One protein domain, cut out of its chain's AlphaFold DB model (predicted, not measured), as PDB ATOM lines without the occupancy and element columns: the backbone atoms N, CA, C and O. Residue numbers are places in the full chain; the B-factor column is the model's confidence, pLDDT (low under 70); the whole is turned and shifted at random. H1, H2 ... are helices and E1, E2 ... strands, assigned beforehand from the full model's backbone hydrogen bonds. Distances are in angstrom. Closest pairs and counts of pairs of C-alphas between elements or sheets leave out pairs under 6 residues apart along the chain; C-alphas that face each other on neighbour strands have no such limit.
ATOM      1  N   ASP A  94       4.043 -34.587  -0.177       90.31
ATOM      2  CA  ASP A  94       3.412 -33.283  -0.033       90.31
ATOM      3  C   ASP A  94       1.895 -33.477  -0.144       90.31
ATOM      4  O   ASP A  94       1.361 -33.751  -1.220       90.31
ATOM      5  N   ALA A  95       1.221 -33.465   1.001       89.38
ATOM      6  CA  ALA A  95      -0.217 -33.640   1.103       89.38
ATOM      7  C   ALA A  95      -0.767 -32.619   2.104       89.38
ATOM      8  O   ALA A  95      -0.174 -32.440   3.175       89.38
ATOM      9  N   PRO A  96      -1.894 -31.960   1.790       90.69
ATOM     10  CA  PRO A  96      -2.476 -30.981   2.690       90.69
ATOM     11  C   PRO A  96      -2.927 -31.653   3.989       90.69
ATOM     12  O   PRO A  96      -3.483 -32.755   3.988       90.69
ATOM     13  N   ALA A  97      -2.709 -30.963   5.104       92.19
ATOM     14  CA  ALA A  97      -3.249 -31.385   6.384       92.19
ATOM     15  C   ALA A  97      -4.788 -31.270   6.387       92.19
ATOM     16  O   ALA A  97      -5.324 -30.315   5.815       92.19
ATOM     17  N   PRO A  98      -5.516 -32.197   7.040       93.00
ATOM     18  CA  PRO A  98      -6.935 -32.001   7.317       93.00
ATOM     19  C   PRO A  98      -7.128 -30.801   8.251       93.00
ATOM     20  O   PRO A  98      -6.222 -30.425   9.001       93.00
ATOM     21  N   SER A  99      -8.327 -30.218   8.250       95.06
ATOM     22  CA  SER A  99      -8.656 -29.198   9.244       95.06
ATOM     23  C   SER A  99      -8.645 -29.801  10.655       95.06
ATOM     24  O   SER A  99      -8.932 -30.988  10.839       95.06
ATOM     25  N   LEU A 100      -8.345 -28.985  11.673       96.81
ATOM     26  CA  LEU A 100      -8.388 -29.433  13.069       96.81
ATOM     27  C   LEU A 100      -9.787 -29.941  13.457       96.81
ATOM     28  O   LEU A 100      -9.908 -30.940  14.160       96.81
ATOM     29  N   SER A 101     -10.843 -29.291  12.963       95.75
ATOM     30  CA  SER A 101     -12.220 -29.731  13.196       95.75
ATOM     31  C   SER A 101     -12.496 -31.106  12.597       95.75
ATOM     32  O   SER A 101     -13.095 -31.943  13.263       95.75
ATOM     33  N   ASP A 102     -12.057 -31.363  11.362       94.56
ATOM     34  CA  ASP A 102     -12.252 -32.674  10.734       94.56
ATOM     35  C   ASP A 102     -11.456 -33.748  11.460       94.56
ATOM     36  O   ASP A 102     -11.975 -34.826  11.729       94.56
ATOM     37  N   LEU A 103     -10.229 -33.429  11.867       95.88
ATOM     38  CA  LEU A 103      -9.423 -34.343  12.652       95.88
ATOM     39  C   LEU A 103     -10.129 -34.741  13.958       95.88
ATOM     40  O   LEU A 103     -10.246 -35.928  14.252       95.88
ATOM     41  N   LEU A 104     -10.650 -33.775  14.721       97.06
ATOM     42  CA  LEU A 104     -11.289 -34.054  16.013       97.06
ATOM     43  C   LEU A 104     -12.655 -34.741  15.893       97.06
ATOM     44  O   LEU A 104     -13.071 -35.401  16.843       97.06
ATOM     45  N   LYS A 105     -13.324 -34.659  14.735       96.88
ATOM     46  CA  LYS A 105     -14.532 -35.451  14.421       96.88
ATOM     47  C   LYS A 105     -14.249 -36.931  14.182       96.88
ATOM     48  O   LYS A 105     -15.177 -37.734  14.227       96.88
ATOM     49  N   HIS A 106     -12.997 -37.284  13.914       97.06
ATOM     50  CA  HIS A 106     -12.593 -38.661  13.656       97.06
ATOM     51  C   HIS A 106     -11.696 -39.238  14.754       97.06
ATOM     52  O   HIS A 106     -11.659 -40.452  14.930       97.06
ATOM     53  N   PHE A 107     -10.991 -38.402  15.514       97.25
ATOM     54  CA  PHE A 107     -10.166 -38.863  16.626       97.25
ATOM     55  C   PHE A 107     -11.021 -39.446  17.755       97.25
ATOM     56  O   PHE A 107     -11.987 -38.794  18.154       97.25
ATOM     57  N   PRO A 108     -10.682 -40.630  18.295       96.81
ATOM     58  CA  PRO A 108     -11.462 -41.270  19.346       96.81
ATOM     59  C   PRO A 108     -11.492 -40.429  20.626       96.81
ATOM     60  O   PRO A 108     -10.478 -39.881  21.053       96.81
ATOM     61  N   ALA A 109     -12.654 -40.383  21.281       97.19
ATOM     62  CA  ALA A 109     -12.867 -39.640  22.523       97.19
ATOM     63  C   ALA A 109     -11.934 -40.077  23.664       97.19
ATOM     64  O   ALA A 109     -11.684 -39.299  24.578       97.19
ATOM     65  N   SER A 110     -11.382 -41.295  23.611       95.38
ATOM     66  CA  SER A 110     -10.376 -41.771  24.569       95.38
ATOM     67  C   SER A 110      -9.094 -40.935  24.584       95.38
ATOM     68  O   SER A 110      -8.362 -40.994  25.566       95.38
ATOM     69  N   GLU A 111      -8.836 -40.160  23.528       96.00
ATOM     70  CA  GLU A 111      -7.692 -39.249  23.418       96.00
ATOM     71  C   GLU A 111      -8.035 -37.798  23.773       96.00
ATOM     72  O   GLU A 111      -7.220 -36.898  23.558       96.00
ATOM     73  N   LYS A 112      -9.239 -37.549  24.304       95.50
ATOM     74  CA  LYS A 112      -9.589 -36.252  24.888       95.50
ATOM     75  C   LYS A 112      -8.551 -35.885  25.957       95.50
ATOM     76  O   LYS A 112      -8.056 -36.757  26.675       95.50
ATOM     77  N   LEU A 113      -8.261 -34.590  26.103       95.62
ATOM     78  CA  LEU A 113      -7.596 -34.100  27.309       95.62
ATOM     79  C   LEU A 113      -8.431 -34.505  28.529       95.62
ATOM     80  O   LEU A 113      -9.609 -34.167  28.607       95.62
ATOM     81  N   ILE A 114      -7.820 -35.248  29.445       93.00
ATOM     82  CA  ILE A 114      -8.451 -35.722  30.675       93.00
ATOM     83  C   ILE A 114      -7.622 -35.202  31.841       93.00
ATOM     84  O   ILE A 114      -6.427 -35.486  31.921       93.00
ATOM     85  N   VAL A 115      -8.257 -34.465  32.751       91.31
ATOM     86  CA  VAL A 115      -7.581 -33.845  33.906       91.31
ATOM     87  C   VAL A 115      -7.867 -34.559  35.229       91.31
ATOM     88  O   VAL A 115      -7.306 -34.197  36.262       91.31
ATOM     89  N   SER A 116      -8.732 -35.580  35.227       91.75
ATOM     90  CA  SER A 116      -9.044 -36.382  36.419       91.75
ATOM     91  C   SER A 116      -9.474 -37.815  36.088       91.75
ATOM     92  O   SER A 116     -10.019 -38.084  35.017       91.75
ATOM     93  N   ASP A 117      -9.302 -38.738  37.040       93.31
ATOM     94  CA  ASP A 117      -9.760 -40.130  36.895       93.31
ATOM     95  C   ASP A 117     -11.284 -40.234  36.727       93.31
ATOM     96  O   ASP A 117     -11.772 -41.047  35.943       93.31
ATOM     97  N   ASN A 118     -12.047 -39.361  37.392       94.06
ATOM     98  CA  ASN A 118     -13.500 -39.305  37.224       94.06
ATOM     99  C   ASN A 118     -13.878 -38.959  35.780       94.06
ATOM    100  O   ASN A 118     -14.725 -39.625  35.187       94.06
ATOM    101  N   GLU A 119     -13.229 -37.949  35.194       92.62
ATOM    102  CA  GLU A 119     -13.447 -37.589  33.792       92.62
ATOM    103  C   GLU A 119     -13.069 -38.745  32.857       92.62
ATOM    104  O   GLU A 119     -13.821 -39.054  31.932       92.62
ATOM    105  N   LYS A 120     -11.959 -39.443  33.134       94.06
ATOM    106  CA  LYS A 120     -11.554 -40.636  32.377       94.06
ATOM    107  C   LYS A 120     -12.661 -41.683  32.334       94.06
ATOM    108  O   LYS A 120     -12.999 -42.189  31.262       94.06
ATOM    109  N   GLU A 121     -13.227 -42.013  33.491       94.62
ATOM    110  CA  GLU A 121     -14.317 -42.979  33.581       94.62
ATOM    111  C   GLU A 121     -15.574 -42.505  32.848       94.62
ATOM    112  O   GLU A 121     -16.237 -43.305  32.183       94.62
ATOM    113  N   GLU A 122     -15.921 -41.221  32.955       94.06
ATOM    114  CA  GLU A 122     -17.073 -40.664  32.252       94.06
ATOM    115  C   GLU A 122     -16.911 -40.751  30.735       94.06
ATOM    116  O   GLU A 122     -17.845 -41.177  30.047       94.06
ATOM    117  N   VAL A 123     -15.730 -40.398  30.218       94.62
ATOM    118  CA  VAL A 123     -15.398 -40.492  28.793       94.62
ATOM    119  C   VAL A 123     -15.541 -41.935  28.314       94.62
ATOM    120  O   VAL A 123     -16.254 -42.200  27.344       94.62
ATOM    121  N   GLN A 124     -14.954 -42.889  29.041       93.75
ATOM    122  CA  GLN A 124     -15.048 -44.311  28.706       93.75
ATOM    123  C   GLN A 124     -16.494 -44.828  28.722       93.75
ATOM    124  O   GLN A 124     -16.882 -45.593  27.841       93.75
ATOM    125  N   LYS A 125     -17.317 -44.407  29.689       95.62
ATOM    126  CA  LYS A 125     -18.706 -44.877  29.827       95.62
ATOM    127  C   LYS A 125     -19.656 -44.240  28.805       95.62
ATOM    128  O   LYS A 125     -20.504 -44.935  28.250       95.62
ATOM    129  N   LYS A 126     -19.554 -42.928  28.563       96.19
ATOM    130  CA  LYS A 126     -20.533 -42.148  27.772       96.19
ATOM    131  C   LYS A 126     -20.131 -41.954  26.302       96.19
ATOM    132  O   LYS A 126     -20.997 -41.686  25.456       96.19
ATOM    133  N   PHE A 127     -18.837 -42.074  25.994       95.62
ATOM    134  CA  PHE A 127     -18.263 -41.715  24.693       95.62
ATOM    135  C   PHE A 127     -17.428 -42.829  24.048       95.62
ATOM    136  O   PHE A 127     -16.697 -42.575  23.091       95.62
ATOM    137  N   ASN A 128     -17.579 -44.080  24.494       94.06
ATOM    138  CA  ASN A 128     -17.003 -45.218  23.781       94.06
ATOM    139  C   ASN A 128     -17.497 -45.267  22.320       94.06
ATOM    140  O   ASN A 128     -18.698 -45.159  22.064       94.06
ATOM    141  N   GLY A 129     -16.570 -45.418  21.370       94.12
ATOM    142  CA  GLY A 129     -16.868 -45.399  19.933       94.12
ATOM    143  C   GLY A 129     -17.317 -44.035  19.387       94.12
ATOM    144  O   GLY A 129     -17.881 -43.977  18.293       94.12
ATOM    145  N   LYS A 130     -17.106 -42.947  20.135       96.94
ATOM    146  CA  LYS A 130     -17.361 -41.571  19.693       96.94
ATOM    147  C   LYS A 130     -16.061 -40.803  19.500       96.94
ATOM    148  O   LYS A 130     -14.990 -41.258  19.907       96.94
ATOM    149  N   SER A 131     -16.167 -39.644  18.864       97.50
ATOM    150  CA  SER A 131     -15.040 -38.758  18.611       97.50
ATOM    151  C   SER A 131     -14.814 -37.769  19.751       97.50
ATOM    152  O   SER A 131     -15.712 -37.545  20.564       97.50
ATOM    153  N   ILE A 132     -13.643 -37.130  19.787       97.44
ATOM    154  CA  ILE A 132     -13.399 -35.978  20.666       97.44
ATOM    155  C   ILE A 132     -14.442 -34.891  20.393       97.44
ATOM    156  O   ILE A 132     -14.985 -34.322  21.331       97.44
ATOM    157  N   TRP A 133     -14.792 -34.641  19.129       96.88
ATOM    158  CA  TRP A 133     -15.817 -33.655  18.780       96.88
ATOM    159  C   TRP A 133     -17.167 -33.927  19.456       96.88
ATOM    160  O   TRP A 133     -17.868 -32.996  19.838       96.88
ATOM    161  N   ASP A 134     -17.529 -35.197  19.636       96.06
ATOM    162  CA  ASP A 134     -18.790 -35.576  20.276       96.06
ATOM    163  C   ASP A 134     -18.801 -35.308  21.791       96.06
ATOM    164  O   ASP A 134     -19.876 -35.360  22.390       96.06
ATOM    165  N   THR A 135     -17.648 -35.053  22.429       94.69
ATOM    166  CA  THR A 135     -17.581 -34.816  23.881       94.69
ATOM    167  C   THR A 135     -18.022 -33.419  24.279       94.69
ATOM    168  O   THR A 135     -18.462 -33.244  25.411       94.69
ATOM    169  N   SER A 136     -17.938 -32.450  23.364       93.69
ATOM    170  CA  SER A 136     -18.156 -31.039  23.683       93.69
ATOM    171  C   SER A 136     -19.073 -30.388  22.638       93.69
ATOM    172  O   SER A 136     -18.744 -30.364  21.449       93.69
ATOM    173  N   PRO A 137     -20.237 -29.848  23.036       88.00
ATOM    174  CA  PRO A 137     -21.232 -29.330  22.094       88.00
ATOM    175  C   PRO A 137     -20.881 -27.949  21.519       88.00
ATOM    176  O   PRO A 137     -21.519 -27.507  20.565       88.00
ATOM    177  N   ASP A 138     -19.906 -27.252  22.104       96.19
ATOM    178  CA  ASP A 138     -19.608 -25.838  21.871       96.19
ATOM    179  C   ASP A 138     -18.219 -25.601  21.258       96.19
ATOM    180  O   ASP A 138     -17.682 -24.496  21.352       96.19
ATOM    181  N   PHE A 139     -17.623 -26.618  20.624       96.88
ATOM    182  CA  PHE A 139     -16.341 -26.450  19.947       96.88
ATOM    183  C   PHE A 139     -16.396 -25.333  18.901       96.88
ATOM    184  O   PHE A 139     -17.147 -25.387  17.924       96.88
ATOM    185  N   MET A 140     -15.535 -24.332  19.074       96.50
ATOM    186  CA  MET A 140     -15.427 -23.179  18.189       96.50
ATOM    187  C   MET A 140     -13.974 -22.879  17.847       96.50
ATOM    188  O   MET A 140     -13.090 -22.888  18.704       96.50
ATOM    189  N   MET A 141     -13.731 -22.569  16.574       96.12
ATOM    190  CA  MET A 141     -12.421 -22.110  16.120       96.12
ATOM    191  C   MET A 141     -12.157 -20.686  16.622       96.12
ATOM    192  O   MET A 141     -12.986 -19.793  16.439       96.12
ATOM    193  N   LYS A 142     -10.976 -20.459  17.203       95.31
ATOM    194  CA  LYS A 142     -10.431 -19.135  17.524       95.31
ATOM    195  C   LYS A 142      -8.999 -19.052  16.999       95.31
ATOM    196  O   LYS A 142      -8.072 -19.544  17.630       95.31
ATOM    197  N   GLY A 143      -8.813 -18.445  15.829       93.38
ATOM    198  CA  GLY A 143      -7.520 -18.486  15.142       93.38
ATOM    199  C   GLY A 143      -7.190 -19.907  14.674       93.38
ATOM    200  O   GLY A 143      -7.980 -20.513  13.956       93.38
ATOM    201  N   ASP A 144      -6.038 -20.432  15.087       94.38
ATOM    202  CA  ASP A 144      -5.541 -21.771  14.739       94.38
ATOM    203  C   ASP A 144      -5.884 -22.855  15.779       94.38
ATOM    204  O   ASP A 144      -5.468 -24.006  15.636       94.38
ATOM    205  N   VAL A 145      -6.643 -22.503  16.821       97.31
ATOM    206  CA  VAL A 145      -7.066 -23.429  17.878       97.31
ATOM    207  C   VAL A 145      -8.570 -23.665  17.857       97.31
ATOM    208  O   VAL A 145      -9.354 -22.766  17.546       97.31
ATOM    209  N   LEU A 146      -8.976 -24.874  18.237       97.81
ATOM    210  CA  LEU A 146     -10.367 -25.221  18.517       97.81
ATOM    211  C   LEU A 146     -10.565 -25.234  20.032       97.81
ATOM    212  O   LEU A 146      -9.790 -25.877  20.732       97.81
ATOM    213  N   GLN A 147     -11.574 -24.533  20.542       97.75
ATOM    214  CA  GLN A 147     -11.826 -24.405  21.980       97.75
ATOM    215  C   GLN A 147     -13.256 -24.806  22.329       97.75
ATOM    216  O   GLN A 147     -14.178 -24.438  21.605       97.75
ATOM    217  N   SER A 148     -13.432 -25.483  23.460       97.00
ATOM    218  CA  SER A 148     -14.712 -25.665  24.148       97.00
ATOM    219  C   SER A 148     -14.663 -24.876  25.453       97.00
ATOM    220  O   SER A 148     -13.741 -25.052  26.250       97.00
ATOM    221  N   GLN A 149     -15.619 -23.969  25.655       95.56
ATOM    222  CA  GLN A 149     -15.731 -23.236  26.917       95.56
ATOM    223  C   GLN A 149     -16.366 -24.117  27.995       95.56
ATOM    224  O   GLN A 149     -15.977 -24.007  29.154       95.56
ATOM    225  N   SER A 150     -17.316 -24.986  27.626       92.31
ATOM    226  CA  SER A 150     -17.974 -25.893  28.573       92.31
ATOM    227  C   SER A 150     -17.015 -26.900  29.193       92.31
ATOM    228  O   SER A 150     -17.133 -27.197  30.377       92.31
ATOM    229  N   ASP A 151     -16.063 -27.395  28.403       92.00
ATOM    230  CA  ASP A 151     -15.118 -28.432  28.823       92.00
ATOM    231  C   ASP A 151     -13.765 -27.854  29.249       92.00
ATOM    232  O   ASP A 151     -12.823 -28.609  29.478       92.00
ATOM    233  N   ASP A 152     -13.641 -26.525  29.305       94.38
ATOM    234  CA  ASP A 152     -12.401 -25.819  29.641       94.38
ATOM    235  C   ASP A 152     -11.174 -26.332  28.859       94.38
ATOM    236  O   ASP A 152     -10.072 -26.425  29.389       94.38
ATOM    237  N   THR A 153     -11.353 -26.696  27.584       96.38
ATOM    238  CA  THR A 153     -10.321 -27.379  26.789       96.38
ATOM    239  C   THR A 153     -10.094 -26.702  25.440       96.38
ATOM    240  O   THR A 153     -11.030 -26.265  24.765       96.38
ATOM    241  N   GLY A 154      -8.837 -26.654  25.006       97.62
ATOM    242  CA  GLY A 154      -8.412 -26.241  23.677       97.62
ATOM    243  C   GLY A 154      -7.524 -27.281  22.997       97.62
ATOM    244  O   GLY A 154      -6.824 -28.049  23.650       97.62
ATOM    245  N   TYR A 155      -7.544 -27.280  21.667       98.38
ATOM    246  CA  TYR A 155      -6.732 -28.146  20.818       98.38
ATOM    247  C   TYR A 155      -6.020 -27.333  19.739       98.38
ATOM    248  O   TYR A 155      -6.557 -26.344  19.232       98.38
ATOM    249  N   ARG A 156      -4.828 -27.785  19.346       97.75
ATOM    250  CA  ARG A 156      -4.051 -27.251  18.225       97.75
ATOM    251  C   ARG A 156      -3.453 -28.387  17.407       97.75
ATOM    252  O   ARG A 156      -2.845 -29.302  17.965       97.75
ATOM    253  N   LEU A 157      -3.554 -28.289  16.084       97.31
ATOM    254  CA  LEU A 157      -2.778 -29.130  15.177       97.31
ATOM    255  C   LEU A 157      -1.336 -28.606  15.131       97.31
ATOM    256  O   LEU A 157      -1.107 -27.490  14.675       97.31
ATOM    257  N   ILE A 158      -0.377 -29.394  15.616       95.62
ATOM    258  CA  ILE A 158       1.045 -29.014  15.644       95.62
ATOM    259  C   ILE A 158       1.730 -29.407  14.342       95.62
ATOM    260  O   ILE A 158       2.449 -28.609  13.747       95.62
ATOM    261  N   SER A 159       1.511 -30.639  13.895       94.50
ATOM    262  CA  SER A 159       2.093 -31.138  12.657       94.50
ATOM    263  C   SER A 159       1.200 -32.203  12.040       94.50
ATOM    264  O   SER A 159       0.474 -32.917  12.731       94.50
ATOM    265  N   TYR A 160       1.261 -32.308  10.719       95.38
ATOM    266  CA  TYR A 160       0.671 -33.399   9.964       95.38
ATOM    267  C   TYR A 160       1.641 -33.761   8.848       95.38
ATOM    268  O   TYR A 160       2.090 -32.894   8.100       95.38
ATOM    269  N   SER A 161       2.001 -35.034   8.750       94.38
ATOM    270  CA  SER A 161       2.855 -35.548   7.686       94.38
ATOM    271  C   SER A 161       2.217 -36.780   7.078       94.38
ATOM    272  O   SER A 161       1.764 -37.676   7.787       94.38
ATOM    273  N   THR A 162       2.208 -36.828   5.751       95.38
ATOM    274  CA  THR A 162       1.818 -38.021   5.004       95.38
ATOM    275  C   THR A 162       3.072 -38.675   4.461       95.38
ATOM    276  O   THR A 162       3.936 -38.005   3.897       95.38
ATOM    277  N   TYR A 163       3.165 -39.983   4.616       93.94
ATOM    278  CA  TYR A 163       4.180 -40.813   3.997       93.94
ATOM    279  C   TYR A 163       3.510 -41.875   3.141       93.94
ATOM    280  O   TYR A 163       2.353 -42.208   3.369       93.94
ATOM    281  N   SER A 164       4.229 -42.430   2.178       93.69
ATOM    282  CA  SER A 164       3.742 -43.531   1.356       93.69
ATOM    283  C   SER A 164       4.767 -44.647   1.312       93.69
ATOM    284  O   SER A 164       5.970 -44.381   1.248       93.69
ATOM    285  N   ASN A 165       4.298 -45.889   1.369       92.44
ATOM    286  CA  ASN A 165       5.154 -47.050   1.157       92.44
ATOM    287  C   ASN A 165       5.301 -47.361  -0.346       92.44
ATOM    288  O   ASN A 165       4.731 -46.694  -1.211       92.44
ATOM    289  N   ARG A 166       6.062 -48.412  -0.664       90.75
ATOM    290  CA  ARG A 166       6.295 -48.851  -2.051       90.75
ATOM    291  C   ARG A 166       5.032 -49.338  -2.772       90.75
ATOM    292  O   ARG A 166       5.001 -49.285  -3.996       90.75
ATOM    293  N   ASP A 167       4.010 -49.756  -2.029       91.12
ATOM    294  CA  ASP A 167       2.718 -50.197  -2.569       91.12
ATOM    295  C   ASP A 167       1.753 -49.022  -2.812       91.12
ATOM    296  O   ASP A 167       0.621 -49.220  -3.247       91.12
ATOM    297  N   GLY A 168       2.179 -47.789  -2.508       86.19
ATOM    298  CA  GLY A 168       1.359 -46.586  -2.623       86.19
ATOM    299  C   GLY A 168       0.354 -46.397  -1.483       86.19
ATOM    300  O   GLY A 168      -0.477 -45.492  -1.569       86.19
ATOM    301  N   LYS A 169       0.422 -47.209  -0.418       89.25
ATOM    302  CA  LYS A 169      -0.394 -47.032   0.790       89.25
ATOM    303  C   LYS A 169       0.134 -45.854   1.599       89.25
ATOM    304  O   LYS A 169       1.332 -45.776   1.879       89.25
ATOM    305  N   ASP A 170      -0.777 -44.978   2.009       90.25
ATOM    306  CA  ASP A 170      -0.444 -43.790   2.785       90.25
ATOM    307  C   ASP A 170      -0.480 -44.042   4.297       90.25
ATOM    308  O   ASP A 170      -1.345 -44.741   4.825       90.25
ATOM    309  N   PHE A 171       0.478 -43.430   4.987       91.00
ATOM    310  CA  PHE A 171       0.689 -43.462   6.426       91.00
ATOM    311  C   PHE A 171       0.699 -42.026   6.920       91.00
ATOM    312  O   PHE A 171       1.546 -41.225   6.524       91.00
ATOM    313  N   ASN A 172      -0.262 -41.684   7.768       94.88
ATOM    314  CA  ASN A 172      -0.441 -40.316   8.224       94.88
ATOM    315  C   ASN A 172      -0.004 -40.226   9.677       94.88
ATOM    316  O   ASN A 172      -0.451 -41.014  10.508       94.88
ATOM    317  N   ILE A 173       0.869 -39.271   9.967       95.56
ATOM    318  CA  ILE A 173       1.357 -38.992  11.311       95.56
ATOM    319  C   ILE A 173       0.896 -37.595  11.681       95.56
ATOM    320  O   ILE A 173       1.059 -36.657  10.897       95.56
ATOM    321  N   VAL A 174       0.304 -37.466  12.859       96.94
ATOM    322  CA  VAL A 174      -0.241 -36.205  13.348       96.94
ATOM    323  C   VAL A 174       0.185 -35.949  14.778       96.94
ATOM    324  O   VAL A 174       0.147 -36.853  15.609       96.94
ATOM    325  N   THR A 175       0.553 -34.707  15.065       96.75
ATOM    326  CA  THR A 175       0.833 -34.236  16.417       96.75
ATOM    327  C   THR A 175      -0.212 -33.207  16.812       96.75
ATOM    328  O   THR A 175      -0.422 -32.214  16.109       96.75
ATOM    329  N   ILE A 176      -0.858 -33.433  17.952       97.44
ATOM    330  CA  ILE A 176      -1.904 -32.569  18.501       97.44
ATOM    331  C   ILE A 176      -1.449 -32.109  19.877       97.44
ATOM    332  O   ILE A 176      -0.995 -32.914  20.692       97.44
ATOM    333  N   ALA A 177      -1.581 -30.812  20.128       96.75
ATOM    334  CA  ALA A 177      -1.521 -30.278  21.476       96.75
ATOM    335  C   ALA A 177      -2.945 -30.100  22.004       96.75
ATOM    336  O   ALA A 177      -3.807 -29.593  21.283       96.75
ATOM    337  N   ALA A 178      -3.170 -30.491  23.251       97.19
ATOM    338  CA  ALA A 178      -4.401 -30.237  23.984       97.19
ATOM    339  C   ALA A 178      -4.059 -29.527  25.298       97.19
ATOM    340  O   ALA A 178      -3.029 -29.822  25.898       97.19
ATOM    341  N   PHE A 179      -4.870 -28.565  25.723       96.69
ATOM    342  CA  PHE A 179      -4.575 -27.705  26.872       96.69
ATOM    343  C   PHE A 179      -5.855 -27.240  27.562       96.69
ATOM    344  O   PHE A 179      -6.902 -27.167  26.920       96.69
ATOM    345  N   THR A 180      -5.777 -26.904  28.848       96.69
ATOM    346  CA  THR A 180      -6.899 -26.268  29.547       96.69
ATOM    347  C   THR A 180      -6.970 -24.781  29.193       96.69
ATOM    348  O   THR A 180      -5.937 -24.143  28.978       96.69
ATOM    349  N   LEU A 181      -8.170 -24.199  29.086       95.69
ATOM    350  CA  LEU A 181      -8.287 -22.753  28.830       95.69
ATOM    351  C   LEU A 181      -7.972 -21.945  30.088       95.69
ATOM    352  O   LEU A 181      -7.429 -20.842  29.992       95.69
ATOM    353  N   HIS A 182      -8.274 -22.511  31.255       93.69
ATOM    354  CA  HIS A 182      -7.879 -21.987  32.550       93.69
ATOM    355  C   HIS A 182      -6.871 -22.936  33.216       93.69
ATOM    356  O   HIS A 182      -7.090 -24.138  33.342       93.69
ATOM    357  N   GLY A 183      -5.734 -22.390  33.650       87.75
ATOM    358  CA  GLY A 183      -4.622 -23.159  34.216       87.75
ATOM    359  C   GLY A 183      -3.436 -23.283  33.260       87.75
ATOM    360  O   GLY A 183      -3.317 -22.531  32.296       87.75
ATOM    361  N   THR A 184      -2.518 -24.194  33.579       87.31
ATOM    362  CA  THR A 184      -1.263 -24.395  32.831       87.31
ATOM    363  C   THR A 184      -1.113 -25.817  32.304       87.31
ATOM    364  O   THR A 184      -0.047 -26.170  31.808       87.31
ATOM    365  N   TYR A 185      -2.139 -26.660  32.456       90.94
ATOM    366  CA  TYR A 185      -2.046 -28.054  32.052       90.94
ATOM    367  C   TYR A 185      -2.230 -28.186  30.543       90.94
ATOM    368  O   TYR A 185      -3.189 -27.675  29.961       90.94
ATOM    369  N   GLY A 186      -1.317 -28.914  29.915       92.12
ATOM    370  CA  GLY A 186      -1.402 -29.270  28.515       92.12
ATOM    371  C   GLY A 186      -0.553 -30.490  28.222       92.12
ATOM    372  O   GLY A 186       0.317 -30.869  29.000       92.12
ATOM    373  N   ILE A 187      -0.851 -31.126  27.100       92.88
ATOM    374  CA  ILE A 187      -0.141 -32.296  26.605       92.88
ATOM    375  C   ILE A 187       0.075 -32.149  25.107       92.88
ATOM    376  O   ILE A 187      -0.740 -31.561  24.391       92.88
ATOM    377  N   ARG A 188       1.159 -32.742  24.617       94.62
ATOM    378  CA  ARG A 188       1.425 -32.907  23.192       94.62
ATOM    379  C   ARG A 188       1.606 -34.386  22.902       94.62
ATOM    380  O   ARG A 188       2.506 -35.012  23.446       94.62
ATOM    381  N   ASN A 189       0.770 -34.925  22.024       95.75
ATOM    382  CA  ASN A 189       0.833 -36.326  21.631       95.75
ATOM    383  C   ASN A 189       0.950 -36.447  20.114       95.75
ATOM    384  O   ASN A 189       0.313 -35.698  19.369       95.75
ATOM    385  N   SER A 190       1.735 -37.426  19.678       97.00
ATOM    386  CA  SER A 190       1.861 -37.816  18.280       97.00
ATOM    387  C   SER A 190       1.161 -39.150  18.046       97.00
ATOM    388  O   SER A 190       1.151 -40.023  18.915       97.00
ATOM    389  N   TYR A 191       0.576 -39.314  16.864       97.06
ATOM    390  CA  TYR A 191      -0.204 -40.489  16.500       97.06
ATOM    391  C   TYR A 191       0.065 -40.902  15.059       97.06
ATOM    392  O   TYR A 191       0.117 -40.057  14.167       97.06
ATOM    393  N   ILE A 192       0.149 -42.209  14.825       94.62
ATOM    394  CA  ILE A 192      -0.023 -42.806  13.501       94.62
ATOM    395  C   ILE A 192      -1.516 -43.072  13.305       94.62
ATOM    396  O   ILE A 192      -2.141 -43.737  14.132       94.62
ATOM    397  N   ILE A 193      -2.086 -42.590  12.203       94.12
ATOM    398  CA  ILE A 193      -3.455 -42.908  11.785       94.12
ATOM    399  C   ILE A 193      -3.399 -44.145  10.886       94.12
ATOM    400  O   ILE A 193      -2.810 -44.095   9.803       94.12
ATOM    401  N   LYS A 194      -3.998 -45.253  11.332       85.62
ATOM    402  CA  LYS A 194      -3.939 -46.550  10.643       85.62
ATOM    403  C   LYS A 194      -5.006 -46.705   9.560       85.62
ATOM    404  O   LYS A 194      -4.687 -47.227   8.492       85.62
ATOM    405  N   TYR A 195      -6.227 -46.237   9.827       80.88
ATOM    406  CA  TYR A 195      -7.377 -46.329   8.918       80.88
ATOM    407  C   TYR A 195      -8.196 -45.038   8.970       80.88
ATOM    408  O   TYR A 195      -8.565 -44.582  10.053       80.88
ATOM    409  N   LYS A 196      -8.452 -44.432   7.803       83.19
ATOM    410  CA  LYS A 196      -9.153 -43.135   7.675       83.19
ATOM    411  C   LYS A 196     -10.581 -43.267   7.149       83.19
ATOM    412  O   LYS A 196     -11.321 -42.288   7.131       83.19
ATOM    413  N   GLU A 197     -10.943 -44.455   6.690       81.06
ATOM    414  CA  GLU A 197     -12.213 -44.760   6.038       81.06
ATOM    415  C   GLU A 197     -13.361 -44.908   7.047       81.06
ATOM    416  O   GLU A 197     -14.533 -44.819   6.681       81.06
ATOM    417  N   GLU A 198     -13.032 -45.122   8.319       83.81
ATOM    418  CA  GLU A 198     -14.004 -45.256   9.397       83.81
ATOM    419  C   GLU A 198     -14.482 -43.902   9.928       83.81
ATOM    420  O   GLU A 198     -13.794 -42.882   9.851       83.81
ATOM    421  N   LYS A 199     -15.677 -43.901  10.537       91.44
ATOM    422  CA  LYS A 199     -16.197 -42.711  11.221       91.44
ATOM    423  C   LYS A 199     -15.268 -42.283  12.359       91.44
ATOM    424  O   LYS A 199     -15.046 -41.090  12.516       91.44
ATOM    425  N   ILE A 200     -14.747 -43.232  13.132       96.25
ATOM    426  CA  ILE A 200     -13.728 -42.995  14.156       96.25
ATOM    427  C   ILE A 200     -12.454 -43.668  13.673       96.25
ATOM    428  O   ILE A 200     -12.482 -44.846  13.343       96.25
ATOM    429  N   TRP A 201     -11.357 -42.928  13.591       95.06
ATOM    430  CA  TRP A 201     -10.106 -43.465  13.076       95.06
ATOM    431  C   TRP A 201      -9.439 -44.380  14.094       95.06
ATOM    432  O   TRP A 201      -9.320 -44.038  15.274       95.06
ATOM    433  N   GLU A 202      -8.919 -45.510  13.615       93.56
ATOM    434  CA  GLU A 202      -7.961 -46.281  14.395       93.56
ATOM    435  C   GLU A 202      -6.630 -45.529  14.397       93.56
ATOM    436  O   GLU A 202      -6.017 -45.283  13.350       93.56
ATOM    437  N   ILE A 203      -6.176 -45.175  15.593       95.44
ATOM    438  CA  ILE A 203      -4.915 -44.479  15.799       95.44
ATOM    439  C   ILE A 203      -4.007 -45.278  16.726       95.44
ATOM    440  O   ILE A 203      -4.448 -46.106  17.523       95.44
ATOM    441  N   GLN A 204      -2.715 -45.000  16.638       95.38
ATOM    442  CA  GLN A 204      -1.714 -45.507  17.558       95.38
ATOM    443  C   GLN A 204      -0.870 -44.341  18.043       95.38
ATOM    444  O   GLN A 204      -0.222 -43.672  17.237       95.38
ATOM    445  N   LYS A 205      -0.869 -44.114  19.358       95.94
ATOM    446  CA  LYS A 205       0.029 -43.147  19.983       95.94
ATOM    447  C   LYS A 205       1.481 -43.554  19.735       95.94
ATOM    448  O   LYS A 205       1.812 -44.737  19.820       95.94
ATOM    449  N   VAL A 206       2.317 -42.571  19.420       95.69
ATOM    450  CA  VAL A 206       3.761 -42.732  19.256       95.69
ATOM    451  C   VAL A 206       4.519 -41.734  20.119       95.69
ATOM    452  O   VAL A 206       4.089 -40.596  20.311       95.69
ATOM    453  N   ASP A 207       5.648 -42.197  20.629       95.75
ATOM    454  CA  ASP A 207       6.554 -41.504  21.539       95.75
ATOM    455  C   ASP A 207       7.998 -41.995  21.299       95.75
ATOM    456  O   ASP A 207       8.241 -42.815  20.408       95.75
TER     457      ASP A 207
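This is residues 94 to 207 of the 212 residues of an uncharacterized protein of Enterobacter cloacae complex sp. ECNIH7 (UniProt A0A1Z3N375). The main body is one strongly twisted, curving sheet of six strands, with the short helix H1 set beside its strands, nearest to E2 and E3, and a second helix, H2, held off the sheet. The long hairpin E3 and E4 makes the length of the whole, E5 bends beside it, and the short strands E1 and E6 form the two edges. The printed part has 114 residues, in the order H1 H2 E1 E2 E3 E4 E5 E6 along the chain, and its class is mixed, helices and strands. The strands form a meander, each the antiparallel neighbour of the one before, so named from E1 to E6. The whole is compact, with a radius of gyration of the C-alphas of 14.2 A and spans of 45 by 31 by 25 A.

H1 holds residues 100 to 106 and begins at C-alpha 100, (-8.388, -29.433, 13.069). H2 holds residues 117 to 126 and is 14.3 A long. The short strands E1, residues 140 to 142, and E2, residues 145 to 148, follow. E3, residues 153 to 164, is 33.2 A long and begins at C-alpha 153, (-10.321, -27.379, 26.789). E4, residues 170 to 180, is 32.6 A long. E5, residues 186 to 195, is 26.7 A long and bends by 51 degrees at residue 192. E6, residues 202 to 206, ends at C-alpha 206, (3.761, -42.732, 19.256).

H1 is on the sheet but only just at the sheet's level, with a height over the sheet of 3.5 A. Its closest C-alphas to E3 are those of Leu 100 and Leu 157, 6.0 A apart. H2 is not on the sheet, and H1 and H2 are apart. In both helices every O i to N i+4 pair is within hydrogen-bond range. The hairpin E1 and E2 has N 142 and O 145 at 2.8 A, within hydrogen-bond range. In the hairpin E2 and E3, N 148 and O 153 are 2.8 A apart. In the hairpin E3 and E4, with 166 degrees between directions, N 154 and O 179 are 2.8 A apart. In the hairpin E4 and E5, N 193 and O 172 are 2.8 A apart. In the hairpin E5 and E6, at 131 degrees, N 192 and O 204 are 2.8 A apart.

The two C-alphas farthest apart are those of Asp 167 and His 182, 46.3 A. The link from H2 to E1, residues 127 to 139, is long. The printed part has no cut, and no printed residue is under 70 in pLDDT.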